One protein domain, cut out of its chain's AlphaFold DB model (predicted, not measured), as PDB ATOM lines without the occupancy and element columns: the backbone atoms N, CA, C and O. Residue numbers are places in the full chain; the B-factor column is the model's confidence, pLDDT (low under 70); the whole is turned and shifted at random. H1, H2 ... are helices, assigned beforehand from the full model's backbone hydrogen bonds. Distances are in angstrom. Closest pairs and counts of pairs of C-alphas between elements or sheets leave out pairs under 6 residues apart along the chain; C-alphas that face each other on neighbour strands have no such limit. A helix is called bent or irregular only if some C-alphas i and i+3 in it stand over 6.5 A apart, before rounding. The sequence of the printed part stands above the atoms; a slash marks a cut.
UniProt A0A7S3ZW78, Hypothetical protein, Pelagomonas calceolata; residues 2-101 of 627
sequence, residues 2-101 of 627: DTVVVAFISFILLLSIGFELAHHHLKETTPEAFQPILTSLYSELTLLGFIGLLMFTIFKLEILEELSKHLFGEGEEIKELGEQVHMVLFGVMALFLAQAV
ATOM      1  N   ASP A   2      10.538 -26.224  48.164       69.31
ATOM      2  CA  ASP A   2      11.679 -27.155  48.042       69.31
ATOM      3  C   ASP A   2      12.577 -26.934  46.810       69.31
ATOM      4  O   ASP A   2      13.799 -26.951  46.918       69.31
ATOM      5  N   THR A   3      11.994 -26.663  45.637       77.44
ATOM      6  CA  THR A   3      12.747 -26.371  44.400       77.44
ATOM      7  C   THR A   3      13.583 -25.096  44.500       77.44
ATOM      8  O   THR A   3      14.691 -25.036  43.970       77.44
ATOM      9  N   VAL A   4      13.069 -24.077  45.190       75.56
ATOM     10  CA  VAL A   4      13.743 -22.785  45.360       75.56
ATOM     11  C   VAL A   4      14.879 -22.911  46.369       75.56
ATOM     12  O   VAL A   4      15.975 -22.432  46.095       75.56
ATOM     13  N   VAL A   5      14.671 -23.638  47.474       75.00
ATOM     14  CA  VAL A   5      15.736 -23.950  48.445       75.00
ATOM     15  C   VAL A   5      16.914 -24.639  47.763       75.00
ATOM     16  O   VAL A   5      18.058 -24.223  47.945       75.00
ATOM     17  N   VAL A   6      16.646 -25.654  46.939       78.62
ATOM     18  CA  VAL A   6      17.707 -26.356  46.207       78.62
ATOM     19  C   VAL A   6      18.421 -25.430  45.239       78.62
ATOM     20  O   VAL A   6      19.646 -25.409  45.240       78.62
ATOM     21  N   ALA A   7      17.696 -24.602  44.485       81.31
ATOM     22  CA  ALA A   7      18.323 -23.625  43.599       81.31
ATOM     23  C   ALA A   7      19.271 -22.672  44.358       81.31
ATOM     24  O   ALA A   7      20.366 -22.386  43.871       81.31
ATOM     25  N   PHE A   8      18.895 -22.231  45.564       79.38
ATOM     26  CA  PHE A   8      19.758 -21.412  46.421       79.38
ATOM     27  C   PHE A   8      20.992 -22.168  46.918       79.38
ATOM     28  O   PHE A   8      22.098 -21.629  46.851       79.38
ATOM     29  N   ILE A   9      20.829 -23.405  47.391       78.62
ATOM     30  CA  ILE A   9      21.947 -24.237  47.858       78.62
ATOM     31  C   ILE A   9      22.920 -24.512  46.705       78.62
ATOM     32  O   ILE A   9      24.118 -24.268  46.853       78.62
ATOM     33  N   SER A  10      22.412 -24.921  45.541       85.31
ATOM     34  CA  SER A  10      23.210 -25.134  44.333       85.31
ATOM     35  C   SER A  10      23.939 -23.857  43.912       85.31
ATOM     36  O   SER A  10      25.124 -23.897  43.588       85.31
ATOM     37  N   PHE A  11      23.279 -22.696  43.966       85.00
ATOM     38  CA  PHE A  11      23.909 -21.411  43.656       85.00
ATOM     39  C   PHE A  11      25.049 -21.068  44.628       85.00
ATOM     40  O   PHE A  11      26.137 -20.690  44.192       85.00
ATOM     41  N   ILE A  12      24.840 -21.248  45.934       81.31
ATOM     42  CA  ILE A  12      25.869 -21.047  46.965       81.31
ATOM     43  C   ILE A  12      27.066 -21.978  46.744       81.31
ATOM     44  O   ILE A  12      28.220 -21.551  46.859       81.31
ATOM     45  N   LEU A  13      26.810 -23.249  46.431       81.00
ATOM     46  CA  LEU A  13      27.858 -24.240  46.196       81.00
ATOM     47  C   LEU A  13      28.644 -23.923  44.923       81.00
ATOM     48  O   LEU A  13      29.874 -23.931  44.953       81.00
ATOM     49  N   LEU A  14      27.969 -23.530  43.842       85.56
ATOM     50  CA  LEU A  14      28.618 -23.047  42.621       85.56
ATOM     51  C   LEU A  14      29.478 -21.806  42.874       85.56
ATOM     52  O   LEU A  14      30.592 -21.718  42.360       85.56
ATOM     53  N   LEU A  15      28.999 -20.868  43.692       83.69
ATOM     54  CA  LEU A  15      29.757 -19.678  44.073       83.69
ATOM     55  C   LEU A  15      31.004 -20.045  44.882       83.69
ATOM     56  O   LEU A  15      32.083 -19.505  44.638       83.69
ATOM     57  N   SER A  16      30.874 -21.008  45.795       81.12
ATOM     58  CA  SER A  16      31.985 -21.534  46.592       81.12
ATOM     59  C   SER A  16      33.037 -22.214  45.709       81.12
ATOM     60  O   SER A  16      34.225 -21.920  45.844       81.12
ATOM     61  N   ILE A  17      32.609 -23.032  44.739       84.44
ATOM     62  CA  ILE A  17      33.490 -23.640  43.727       84.44
ATOM     63  C   ILE A  17      34.177 -22.553  42.894       84.44
ATOM     64  O   ILE A  17      35.386 -22.606  42.681       84.44
ATOM     65  N   GLY A  18      33.429 -21.542  42.445       84.50
ATOM     66  CA  GLY A  18      33.972 -20.419  41.685       84.50
ATOM     67  C   GLY A  18      35.046 -19.655  42.461       84.50
ATOM     68  O   GLY A  18      36.088 -19.320  41.902       84.50
ATOM     69  N   PHE A  19      34.835 -19.435  43.759       82.12
ATOM     70  CA  PHE A  19      35.808 -18.787  44.635       82.12
ATOM     71  C   PHE A  19      37.074 -19.629  44.831       82.12
ATOM     72  O   PHE A  19      38.182 -19.090  44.813       82.12
ATOM     73  N   GLU A  20      36.930 -20.946  44.972       81.75
ATOM     74  CA  GLU A  20      38.059 -21.871  45.080       81.75
ATOM     75  C   GLU A  20      38.877 -21.923  43.780       81.75
ATOM     76  O   GLU A  20      40.105 -21.821  43.812       81.75
ATOM     77  N   LEU A  21      38.207 -21.996  42.625       84.88
ATOM     78  CA  LEU A  21      38.854 -21.932  41.313       84.88
ATOM     79  C   LEU A  21      39.571 -20.596  41.105       84.88
ATOM     80  O   LEU A  21      40.711 -20.575  40.639       84.88
ATOM     81  N   ALA A  22      38.939 -19.486  41.493       84.75
ATOM     82  CA  ALA A  22      39.555 -18.165  41.446       84.75
ATOM     83  C   ALA A  22      40.797 -18.099  42.343       84.75
ATOM     84  O   ALA A  22      41.834 -17.607  41.905       84.75
ATOM     85  N   HIS A  23      40.729 -18.647  43.561       82.19
ATOM     86  CA  HIS A  23      41.869 -18.732  44.474       82.19
ATOM     87  C   HIS A  23      43.022 -19.532  43.876       82.19
ATOM     88  O   HIS A  23      44.162 -19.068  43.898       82.19
ATOM     89  N   HIS A  24      42.733 -20.699  43.298       83.50
ATOM     90  CA  HIS A  24      43.738 -21.524  42.640       83.50
ATOM     91  C   HIS A  24      44.402 -20.773  41.481       83.50
ATOM     92  O   HIS A  24      45.628 -20.696  41.409       83.50
ATOM     93  N   HIS A  25      43.599 -20.137  40.627       86.06
ATOM     94  CA  HIS A  25      44.094 -19.368  39.491       86.06
ATOM     95  C   HIS A  25      44.947 -18.161  39.920       86.06
ATOM     96  O   HIS A  25      46.018 -17.915  39.362       86.06
ATOM     97  N   LEU A  26      44.521 -17.427  40.953       85.38
ATOM     98  CA  LEU A  26      45.293 -16.332  41.549       85.38
ATOM     99  C   LEU A  26      46.613 -16.833  42.137       85.38
ATOM    100  O   LEU A  26      47.646 -16.187  41.973       85.38
ATOM    101  N   LYS A  27      46.607 -17.997  42.786       85.12
ATOM    102  CA  LYS A  27      47.807 -18.594  43.370       85.12
ATOM    103  C   LYS A  27      48.825 -18.998  42.306       85.12
ATOM    104  O   LYS A  27      50.014 -18.805  42.526       85.12
ATOM    105  N   GLU A  28      48.384 -19.519  41.167       88.88
ATOM    106  CA  GLU A  28      49.277 -19.904  40.065       88.88
ATOM    107  C   GLU A  28      49.835 -18.701  39.297       88.88
ATOM    108  O   GLU A  28      50.978 -18.726  38.848       88.88
ATOM    109  N   THR A  29      49.046 -17.634  39.161       90.75
ATOM    110  CA  THR A  29      49.448 -16.421  38.429       90.75
ATOM    111  C   THR A  29      50.297 -15.459  39.265       90.75
ATOM    112  O   THR A  29      51.016 -14.627  38.709       90.75
ATOM    113  N   THR A  30      50.258 -15.573  40.596       87.62
ATOM    114  CA  THR A  30      50.957 -14.665  41.515       87.62
ATOM    115  C   THR A  30      52.394 -15.135  41.808       87.62
ATOM    116  O   THR A  30      52.584 -16.254  42.294       87.62
ATOM    117  N   PRO A  31      53.424 -14.281  41.615       89.88
ATOM    118  CA  PRO A  31      54.811 -14.609  41.959       89.88
ATOM    119  C   PRO A  31      54.986 -15.022  43.428       89.88
ATOM    120  O   PRO A  31      54.321 -14.471  44.308       89.88
ATOM    121  N   GLU A  32      55.944 -15.914  43.722       85.19
ATOM    122  CA  GLU A  32      56.194 -16.438  45.083       85.19
ATOM    123  C   GLU A  32      56.364 -15.339  46.148       85.19
ATOM    124  O   GLU A  32      55.924 -15.503  47.286       85.19
ATOM    125  N   ALA A  33      56.930 -14.187  45.772       78.56
ATOM    126  CA  ALA A  33      57.116 -13.039  46.661       78.56
ATOM    127  C   ALA A  33      55.797 -12.440  47.193       78.56
ATOM    128  O   ALA A  33      55.779 -11.890  48.293       78.56
ATOM    129  N   PHE A  34      54.698 -12.552  46.441       81.00
ATOM    130  CA  PHE A  34      53.387 -11.994  46.797       81.00
ATOM    131  C   PHE A  34      52.422 -13.038  47.382       81.00
ATOM    132  O   PHE A  34      51.355 -12.671  47.876       81.00
ATOM    133  N   GLN A  35      52.803 -14.320  47.410       79.44
ATOM    134  CA  GLN A  35      52.008 -15.400  48.013       79.44
ATOM    135  C   GLN A  35      51.586 -15.110  49.465       79.44
ATOM    136  O   GLN A  35      50.413 -15.318  49.775       79.44
ATOM    137  N   PRO A  36      52.451 -14.563  50.352       83.31
ATOM    138  CA  PRO A  36      52.043 -14.238  51.720       83.31
ATOM    139  C   PRO A  36      50.904 -13.211  51.777       83.31
ATOM    140  O   PRO A  36      49.995 -13.338  52.598       83.31
ATOM    141  N   ILE A  37      50.917 -12.223  50.876       83.06
ATOM    142  CA  ILE A  37      49.880 -11.186  50.790       83.06
ATOM    143  C   ILE A  37      48.562 -11.804  50.329       83.06
ATOM    144  O   ILE A  37      47.534 -11.564  50.956       83.06
ATOM    145  N   LEU A  38      48.602 -12.651  49.295       81.19
ATOM    146  CA  LEU A  38      47.423 -13.372  48.815       81.19
ATOM    147  C   LEU A  38      46.814 -14.236  49.928       81.19
ATOM    148  O   LEU A  38      45.613 -14.156  50.170       81.19
ATOM    149  N   THR A  39      47.637 -14.992  50.663       80.00
ATOM    150  CA  THR A  39      47.156 -15.820  51.782       80.00
ATOM    151  C   THR A  39      46.560 -14.992  52.917       80.00
ATOM    152  O   THR A  39      45.545 -15.390  53.483       80.00
ATOM    153  N   SER A  40      47.135 -13.821  53.220       76.62
ATOM    154  CA  SER A  40      46.594 -12.909  54.232       76.62
ATOM    155  C   SER A  40      45.241 -12.350  53.793       76.62
ATOM    156  O   SER A  40      44.277 -12.427  54.550       76.62
ATOM    157  N   LEU A  41      45.138 -11.873  52.549       78.56
ATOM    158  CA  LEU A  41      43.913 -11.300  51.990       78.56
ATOM    159  C   LEU A  41      42.790 -12.339  51.936       78.56
ATOM    160  O   LEU A  41      41.675 -12.056  52.361       78.56
ATOM    161  N   TYR A  42      43.086 -13.564  51.498       77.88
ATOM    162  CA  TYR A  42      42.118 -14.659  51.523       77.88
ATOM    163  C   TYR A  42      41.707 -15.037  52.946       77.88
ATOM    164  O   TYR A  42      40.526 -15.284  53.188       77.88
ATOM    165  N   SER A  43      42.643 -15.052  53.900       71.94
ATOM    166  CA  SER A  43      42.316 -15.342  55.298       71.94
ATOM    167  C   SER A  43      41.409 -14.274  55.912       71.94
ATOM    168  O   SER A  43      40.475 -14.620  56.622       71.94
ATOM    169  N   GLU A  44      41.596 -12.994  55.576       75.56
ATOM    170  CA  GLU A  44      40.717 -11.910  56.025       75.56
ATOM    171  C   GLU A  44      39.362 -11.937  55.314       75.56
ATOM    172  O   GLU A  44      38.326 -11.791  55.957       75.56
ATOM    173  N   LEU A  45      39.344 -12.189  54.003       72.75
ATOM    174  CA  LEU A  45      38.125 -12.265  53.196       72.75
ATOM    175  C   LEU A  45      37.223 -13.433  53.621       72.75
ATOM    176  O   LEU A  45      35.999 -13.302  53.687       72.75
ATOM    177  N   THR A  46      37.828 -14.574  53.948       70.94
ATOM    178  CA  THR A  46      37.114 -15.731  54.503       70.94
ATOM    179  C   THR A  46      36.671 -15.487  55.947       70.94
ATOM    180  O   THR A  46      35.557 -15.870  56.299       70.94
ATOM    181  N   LEU A  47      37.471 -14.787  56.761       61.38
ATOM    182  CA  LEU A  47      37.124 -14.406  58.139       61.38
ATOM    183  C   LEU A  47      35.981 -13.381  58.198       61.38
ATOM    184  O   LEU A  47      35.141 -13.459  59.089       61.38
ATOM    185  N   LEU A  48      35.893 -12.482  57.216       60.72
ATOM    186  CA  LEU A  48      34.772 -11.552  57.053       60.72
ATOM    187  C   LEU A  48      33.467 -12.267  56.655       60.72
ATOM    188  O   LEU A  48      32.401 -11.656  56.669       60.72
ATOM    189  N   GLY A  49      33.535 -13.544  56.266       69.19
ATOM    190  CA  GLY A  49      32.383 -14.265  55.744       69.19
ATOM    191  C   GLY A  49      31.907 -13.666  54.423       69.19
ATOM    192  O   GLY A  49      30.715 -13.440  54.252       69.19
ATOM    193  N   PHE A  50      32.826 -13.390  53.488       75.44
ATOM    194  CA  PHE A  50      32.521 -12.759  52.197       75.44
ATOM    195  C   PHE A  50      31.331 -13.388  51.461       75.44
ATOM    196  O   PHE A  50      30.514 -12.658  50.913       75.44
ATOM    197  N   ILE A  51      31.181 -14.716  51.501       75.00
ATOM    198  CA  ILE A  51      30.017 -15.408  50.921       75.00
ATOM    199  C   ILE A  51      28.717 -14.957  51.598       75.00
ATOM    200  O   ILE A  51      27.733 -14.676  50.921       75.00
ATOM    201  N   GLY A  52      28.720 -14.830  52.923       71.94
ATOM    202  CA  GLY A  52      27.586 -14.312  53.677       71.94
ATOM    203  C   GLY A  52      27.296 -12.841  53.363       71.94
ATOM    204  O   GLY A  52      26.138 -12.469  53.196       71.94
ATOM    205  N   LEU A  53      28.331 -12.013  53.218       75.75
ATOM    206  CA  LEU A  53      28.197 -10.586  52.904       75.75
ATOM    207  C   LEU A  53      27.699 -10.355  51.466       75.75
ATOM    208  O   LEU A  53      26.852  -9.498  51.216       75.75
ATOM    209  N   LEU A  54      28.176 -11.171  50.525       78.81
ATOM    210  CA  LEU A  54      27.714 -11.208  49.143       78.81
ATOM    211  C   LEU A  54      26.260 -11.680  49.060       78.81
ATOM    212  O   LEU A  54      25.455 -11.019  48.413       78.81
ATOM    213  N   MET A  55      25.906 -12.757  49.769       75.44
ATOM    214  CA  MET A  55      24.519 -13.211  49.893       75.44
ATOM    215  C   MET A  55      23.630 -12.114  50.463       75.44
ATOM    216  O   MET A  55      22.614 -11.784  49.866       75.44
ATOM    217  N   PHE A  56      24.040 -11.472  51.558       75.62
ATOM    218  CA  PHE A  56      23.310 -10.350  52.142       75.62
ATOM    219  C   PHE A  56      23.116  -9.199  51.146       75.62
ATOM    220  O   PHE A  56      22.035  -8.625  51.070       75.62
ATOM    221  N   THR A  57      24.141  -8.885  50.349       82.06
ATOM    222  CA  THR A  57      24.057  -7.847  49.313       82.06
ATOM    223  C   THR A  57      23.062  -8.239  48.226       82.06
ATOM    224  O   THR A  57      22.232  -7.417  47.856       82.06
ATOM    225  N   ILE A  58      23.085  -9.497  47.772       81.38
ATOM    226  CA  ILE A  58      22.130 -10.036  46.792       81.38
ATOM    227  C   ILE A  58      20.699  -9.990  47.349       81.38
ATOM    228  O   ILE A  58      19.795  -9.544  46.650       81.38
ATOM    229  N   PHE A  59      20.493 -10.361  48.616       75.56
ATOM    230  CA  PHE A  59      19.186 -10.318  49.283       75.56
ATOM    231  C   PHE A  59      18.658  -8.899  49.530       75.56
ATOM    232  O   PHE A  59      17.469  -8.719  49.789       75.56
ATOM    233  N   LYS A  60      19.517  -7.879  49.446       80.88
ATOM    234  CA  LYS A  60      19.118  -6.468  49.503       80.88
ATOM    235  C   LYS A  60      18.783  -5.871  48.135       80.88
ATOM    236  O   LYS A  60      18.331  -4.731  48.099       80.88
ATOM    237  N   LEU A  61      18.991  -6.597  47.035       82.50
ATOM    238  CA  LEU A  61      18.625  -6.125  45.700       82.50
ATOM    239  C   LEU A  61      17.116  -6.291  45.463       82.50
ATOM    240  O   LEU A  61      16.571  -7.376  45.649       82.50
ATOM    241  N   GLU A  62      16.469  -5.238  44.958       79.88
ATOM    242  CA  GLU A  62      15.030  -5.214  44.617       79.88
ATOM    243  C   GLU A  62      14.638  -6.269  43.564       79.88
ATOM    244  O   GLU A  62      13.494  -6.716  43.514       79.88
ATOM    245  N   ILE A  63      15.614  -6.746  42.784       81.44
ATOM    246  CA  ILE A  63      15.459  -7.821  41.791       81.44
ATOM    247  C   ILE A  63      14.857  -9.082  42.428       81.44
ATOM    248  O   ILE A  63      14.069  -9.788  41.799       81.44
ATOM    249  N   LEU A  64      15.216  -9.380  43.680       77.19
ATOM    250  CA  LEU A  64      14.731 -10.576  44.359       77.19
ATOM    251  C   LEU A  64      13.266 -10.452  44.788       77.19
ATOM    252  O   LEU A  64      12.542 -11.444  44.780       77.19
ATOM    253  N   GLU A  65      12.821  -9.238  45.112       80.44
ATOM    254  CA  GLU A  65      11.429  -8.950  45.465       80.44
ATOM    255  C   GLU A  65      10.522  -9.058  44.230       80.44
ATOM    256  O   GLU A  65       9.429  -9.621  44.305       80.44
ATOM    257  N   GLU A  66      10.993  -8.591  43.067       83.75
ATOM    258  CA  GLU A  66      10.304  -8.791  41.784       83.75
ATOM    259  C   GLU A  66      10.205 -10.276  41.417       83.75
ATOM    260  O   GLU A  66       9.138 -10.744  41.009       83.75
ATOM    261  N   LEU A  67      11.286 -11.039  41.611       80.69
ATOM    262  CA  LEU A  67      11.297 -12.480  41.358       80.69
ATOM    263  C   LEU A  67      10.367 -13.236  42.322       80.69
ATOM    264  O   LEU A  67       9.671 -14.160  41.902       80.69
ATOM    265  N   SER A  68      10.313 -12.818  43.592       82.44
ATOM    266  CA  SER A  68       9.410 -13.373  44.609       82.44
ATOM    267  C   SER A  68       7.951 -13.119  44.252       82.44
ATOM    268  O   SER A  68       7.162 -14.062  44.196       82.44
ATOM    269  N   LYS A  69       7.607 -11.879  43.877       85.38
ATOM    270  CA  LYS A  69       6.263 -11.534  43.387       85.38
ATOM    271  C   LYS A  69       5.888 -12.342  42.146       85.38
ATOM    272  O   LYS A  69       4.730 -12.718  42.002       85.38
ATOM    273  N   HIS A  70       6.848 -12.629  41.265       86.94
ATOM    274  CA  HIS A  70       6.596 -13.416  40.060       86.94
ATOM    275  C   HIS A  70       6.378 -14.913  40.341       86.94
ATOM    276  O   HIS A  70       5.506 -15.513  39.718       86.94
ATOM    277  N   LEU A  71       7.147 -15.523  41.254       83.88
ATOM    278  CA  LEU A  71       7.038 -16.958  41.560       83.88
ATOM    279  C   LEU A  71       5.946 -17.299  42.580       83.88
ATOM    280  O   LEU A  71       5.264 -18.309  42.414       83.88
ATOM    281  N   PHE A  72       5.814 -16.500  43.638       81.69
ATOM    282  CA  PHE A  72       4.987 -16.810  44.809       81.69
ATOM    283  C   PHE A  72       3.791 -15.865  44.970       81.69
ATOM    284  O   PHE A  72       2.891 -16.138  45.754       81.69
ATOM    285  N   GLY A  73       3.752 -14.756  44.224       82.38
ATOM    286  CA  GLY A  73       2.723 -13.719  44.369       82.38
ATOM    287  C   GLY A  73       2.971 -12.758  45.539       82.38
ATOM    288  O   GLY A  73       2.399 -11.670  45.559       82.38
ATOM    289  N   GLU A  74       3.873 -13.108  46.457       81.94
ATOM    290  CA  GLU A  74       4.270 -12.304  47.613       81.94
ATOM    291  C   GLU A  74       5.747 -11.890  47.525       81.94
ATOM    292  O   GLU A  74       6.595 -12.625  47.017       81.94
ATOM    293  N   GLY A  75       6.070 -10.680  47.990       79.62
ATOM    294  CA  GLY A  75       7.409 -10.096  47.835       79.62
ATOM    295  C   GLY A  75       8.461 -10.588  48.831       79.62
ATOM    296  O   GLY A  75       9.650 -10.442  48.557       79.62
ATOM    297  N   GLU A  76       8.055 -11.159  49.970       81.62
ATOM    298  CA  GLU A  76       8.971 -11.402  51.095       81.62
ATOM    299  C   GLU A  76       9.397 -12.868  51.283       81.62
ATOM    300  O   GLU A  76      10.429 -13.101  51.910       81.62
ATOM    301  N   GLU A  77       8.707 -13.852  50.689       80.56
ATOM    302  CA  GLU A  77       9.010 -15.278  50.921       80.56
ATOM    303  C   GLU A  77      10.444 -15.669  50.526       80.56
ATOM    304  O   GLU A  77      11.149 -16.330  51.290       80.56
ATOM    305  N   ILE A  78      10.923 -15.242  49.349       80.56
ATOM    306  CA  ILE A  78      12.296 -15.561  48.911       80.56
ATOM    307  C   ILE A  78      13.336 -14.933  49.848       80.56
ATOM    308  O   ILE A  78      14.413 -15.494  50.056       80.56
ATOM    309  N   LYS A  79      13.023 -13.766  50.414       81.06
ATOM    310  CA  LYS A  79      13.918 -13.049  51.317       81.06
ATOM    311  C   LYS A  79      14.014 -13.756  52.668       81.06
ATOM    312  O   LYS A  79      15.128 -13.972  53.133       81.06
ATOM    313  N   GLU A  80      12.889 -14.165  53.250       82.31
ATOM    314  CA  GLU A  80      12.869 -14.954  54.490       82.31
ATOM    315  C   GLU A  80      13.611 -16.287  54.311       82.31
ATOM    316  O   GLU A  80      14.482 -16.639  55.111       82.31
ATOM    317  N   LEU A  81      13.363 -16.977  53.194       79.75
ATOM    318  CA  LEU A  81      14.063 -18.212  52.846       79.75
ATOM    319  C   LEU A  81      15.577 -17.997  52.712       79.75
ATOM    320  O   LEU A  81      16.380 -18.809  53.170       79.75
ATOM    321  N   GLY A  82      15.974 -16.882  52.100       77.12
ATOM    322  CA  GLY A  82      17.365 -16.471  51.970       77.12
ATOM    323  C   GLY A  82      18.052 -16.223  53.311       77.12
ATOM    324  O   GLY A  82      19.176 -16.686  53.529       77.12
ATOM    325  N   GLU A  83      17.366 -15.540  54.231       81.25
ATOM    326  CA  GLU A  83      17.834 -15.324  55.604       81.25
ATOM    327  C   GLU A  83      18.001 -16.660  56.345       81.25
ATOM    328  O   GLU A  83      19.045 -16.899  56.959       81.25
ATOM    329  N   GLN A  84      17.043 -17.582  56.212       79.62
ATOM    330  CA  GLN A  84      17.127 -18.917  56.810       79.62
ATOM    331  C   GLN A  84      18.309 -19.728  56.256       79.62
ATOM    332  O   GLN A  84      19.112 -20.256  57.032       79.62
ATOM    333  N   VAL A  85      18.470 -19.796  54.927       78.06
ATOM    334  CA  VAL A  85      19.588 -20.504  54.271       78.06
ATOM    335  C   VAL A  85      20.938 -19.921  54.695       78.06
ATOM    336  O   VAL A  85      21.888 -20.668  54.939       78.06
ATOM    337  N   HIS A  86      21.037 -18.600  54.846       77.88
ATOM    338  CA  HIS A  86      22.253 -17.965  55.345       77.88
ATOM    339  C   HIS A  86      22.580 -18.405  56.779       77.88
ATOM    340  O   HIS A  86      23.724 -18.767  57.067       77.88
ATOM    341  N   MET A  87      21.594 -18.403  57.683       79.25
ATOM    342  CA  MET A  87      21.783 -18.836  59.073       79.25
ATOM    343  C   MET A  87      22.203 -20.312  59.152       79.25
ATOM    344  O   MET A  87      23.099 -20.657  59.928       79.25
ATOM    345  N   VAL A  88      21.633 -21.167  58.292       76.88
ATOM    346  CA  VAL A  88      22.046 -22.571  58.126       76.88
ATOM    347  C   VAL A  88      23.518 -22.655  57.722       76.88
ATOM    348  O   VAL A  88      24.300 -23.345  58.378       76.88
ATOM    349  N   LEU A  89      23.915 -21.936  56.667       76.38
ATOM    350  CA  LEU A  89      25.281 -21.948  56.144       76.38
ATOM    351  C   LEU A  89      26.299 -21.477  57.188       76.38
ATOM    352  O   LEU A  89      27.340 -22.111  57.371       76.38
ATOM    353  N   PHE A  90      25.977 -20.411  57.921       76.69
ATOM    354  CA  PHE A  90      26.798 -19.942  59.032       76.69
ATOM    355  C   PHE A  90      26.946 -21.019  60.118       76.69
ATOM    356  O   PHE A  90      28.052 -21.265  60.608       76.69
ATOM    357  N   GLY A  91      25.858 -21.724  60.442       76.56
ATOM    358  CA  GLY A  91      25.868 -22.869  61.351       76.56
ATOM    359  C   GLY A  91      26.789 -24.004  60.886       76.56
ATOM    360  O   GLY A  91      27.601 -24.491  61.679       76.56
ATOM    361  N   VAL A  92      26.728 -24.388  59.602       77.69
ATOM    362  CA  VAL A  92      27.638 -25.390  59.007       77.69
ATOM    363  C   VAL A  92      29.094 -24.954  59.171       77.69
ATOM    364  O   VAL A  92      29.919 -25.738  59.641       77.69
ATOM    365  N   MET A  93      29.415 -23.701  58.832       78.06
ATOM    366  CA  MET A  93      30.778 -23.172  58.938       78.06
ATOM    367  C   MET A  93      31.286 -23.162  60.385       78.06
ATOM    368  O   MET A  93      32.422 -23.567  60.640       78.06
ATOM    369  N   ALA A  94      30.455 -22.750  61.345       76.88
ATOM    370  CA  ALA A  94      30.818 -22.731  62.760       76.88
ATOM    371  C   ALA A  94      31.085 -24.145  63.306       76.88
ATOM    372  O   ALA A  94      32.081 -24.367  64.002       76.88
ATOM    373  N   LEU A  95      30.235 -25.116  62.956       78.44
ATOM    374  CA  LEU A  95      30.428 -26.519  63.331       78.44
ATOM    375  C   LEU A  95      31.675 -27.118  62.676       78.44
ATOM    376  O   LEU A  95      32.439 -27.819  63.343       78.44
ATOM    377  N   PHE A  96      31.928 -26.796  61.409       77.50
ATOM    378  CA  PHE A  96      33.129 -27.229  60.703       77.50
ATOM    379  C   PHE A  96      34.405 -26.657  61.337       77.50
ATOM    380  O   PHE A  96      35.363 -27.395  61.569       77.50
ATOM    381  N   LEU A  97      34.409 -25.374  61.715       78.38
ATOM    382  CA  LEU A  97      35.529 -24.755  62.428       78.38
ATOM    383  C   LEU A  97      35.765 -25.419  63.793       78.38
ATOM    384  O   LEU A  97      36.903 -25.744  64.139       78.38
ATOM    385  N   ALA A  98      34.700 -25.679  64.557       79.69
ATOM    386  CA  ALA A  98      34.798 -26.396  65.826       79.69
ATOM    387  C   ALA A  98      35.378 -27.810  65.635       79.69
ATOM    388  O   ALA A  98      36.238 -28.247  66.408       79.69
ATOM    389  N   GLN A  99      34.967 -28.508  64.573       81.44
ATOM    390  CA  GLN A  99      35.504 -29.812  64.194       81.44
ATOM    391  C   GLN A  99      36.985 -29.733  63.800       81.44
ATOM    392  O   GLN A  99      37.766 -30.575  64.245       81.44
ATOM    393  N   ALA A 100      37.403 -28.720  63.038       82.25
ATOM    394  CA  ALA A 100      38.802 -28.505  62.671       82.25
ATOM    395  C   ALA A 100      39.686 -28.257  63.908       82.25
ATOM    396  O   ALA A 100      40.745 -28.872  64.053       82.25
ATOM    397  N   VAL A 101      39.223 -27.437  64.861       82.19
ATOM    398  CA  VAL A 101      39.919 -27.211  66.141       82.19
ATOM    399  C   VAL A 101      40.019 -28.505  66.952       82.19
ATOM    400  O   VAL A 101      41.085 -28.821  67.493       82.19
TER     401      VAL A 101
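What this domain is: This is residues 2 to 101 of the 627 residues of the protein "Hypothetical protein" of Pelagomonas calceolata (UniProt A0A7S3ZW78). A long helix, H1, runs along one side of a loose, elongated model, and the chain folds back beside it through two shorter helices in succession, H2 and then H3. Short H4 turns off at the far end, and long H5 runs out again, opening from H1 like a V whose closed end is near the first residues of both; residues 94 to 101 of H5 stick out. The printed part has 100 residues, with five named helices in the order H1, H2, H3, H4, H5 and no named strand, and the class is all helix. The radius of gyration of the C-alphas is 16.5 A, and the C-alphas span 54 by 30 by 20 A.

How they stand to each other: H1, residues 2 to 29, and H2, residues 32 to 47, are close but not clearly touching, with the C-alphas of Lys 27 and Gln 35 closest at 7.0 A. They run opposite ways at a shallow tilt of 21 degrees. H2 is irregular, C-alphas 33 and 36 being 7.3 A apart, and its line is a rough one. H2 and H3, residues 50 to 59, meet only through their link. H3 is close to H1 but not clearly touching it, with the C-alphas of Ser 16 and Ile 51 closest at 7.8 A. H5, residues 77 to 101, is the hub, touching three helices. With residues 79 to 90 alone it touches H3, opposite ways at a shallow tilt of 8 degrees, the closest C-alphas being those of Phe 59 and Lys 79, 6.3 A apart. With residues 81 to 85 alone it touches residues 5 to 9 of H1, the same way at a steep tilt of 51 degrees, the closest C-alphas being those of Val 5 and Leu 81, 7.4 A apart. With residues 77 to 79 alone it touches H4, residues 62 to 72, the closest C-alphas being those of Ser 68 and Ile 78, 5.6 A apart; at 71 degrees the two are only just about perpendicular. H4 is apart from H1 and from H2, and H2 is apart from H5. Each O i to N i+4 pair is within hydrogen-bond range in H1, H3, H4 and H5, and 10 of 12 are in H2.

Where its parts are: H1 begins at C-alpha 2, (11.679, -27.155, 48.042), and measures 40.4 A from first to last C-alpha. H2 measures 23.2 A and begins at C-alpha 32, (56.194, -16.438, 45.083). H3 measures 13.9 A and H4 15.3 A. H5 measures 36.5 A and ends at C-alpha 101, (39.919, -27.211, 66.141).

The domain as a whole: The two C-alphas farthest apart, those of Ala 33 and Gly 73, are 54.4 A from each other. The printed part has no cut, and its four links are tight. Residues 43 to 48, of which 43 to 47 belong to H2, stand free, as do residues 94 to 101 of H5. The mean pLDDT of the printed part is 79.8, and it is under 70 at residue 2 and residues 47 to 49.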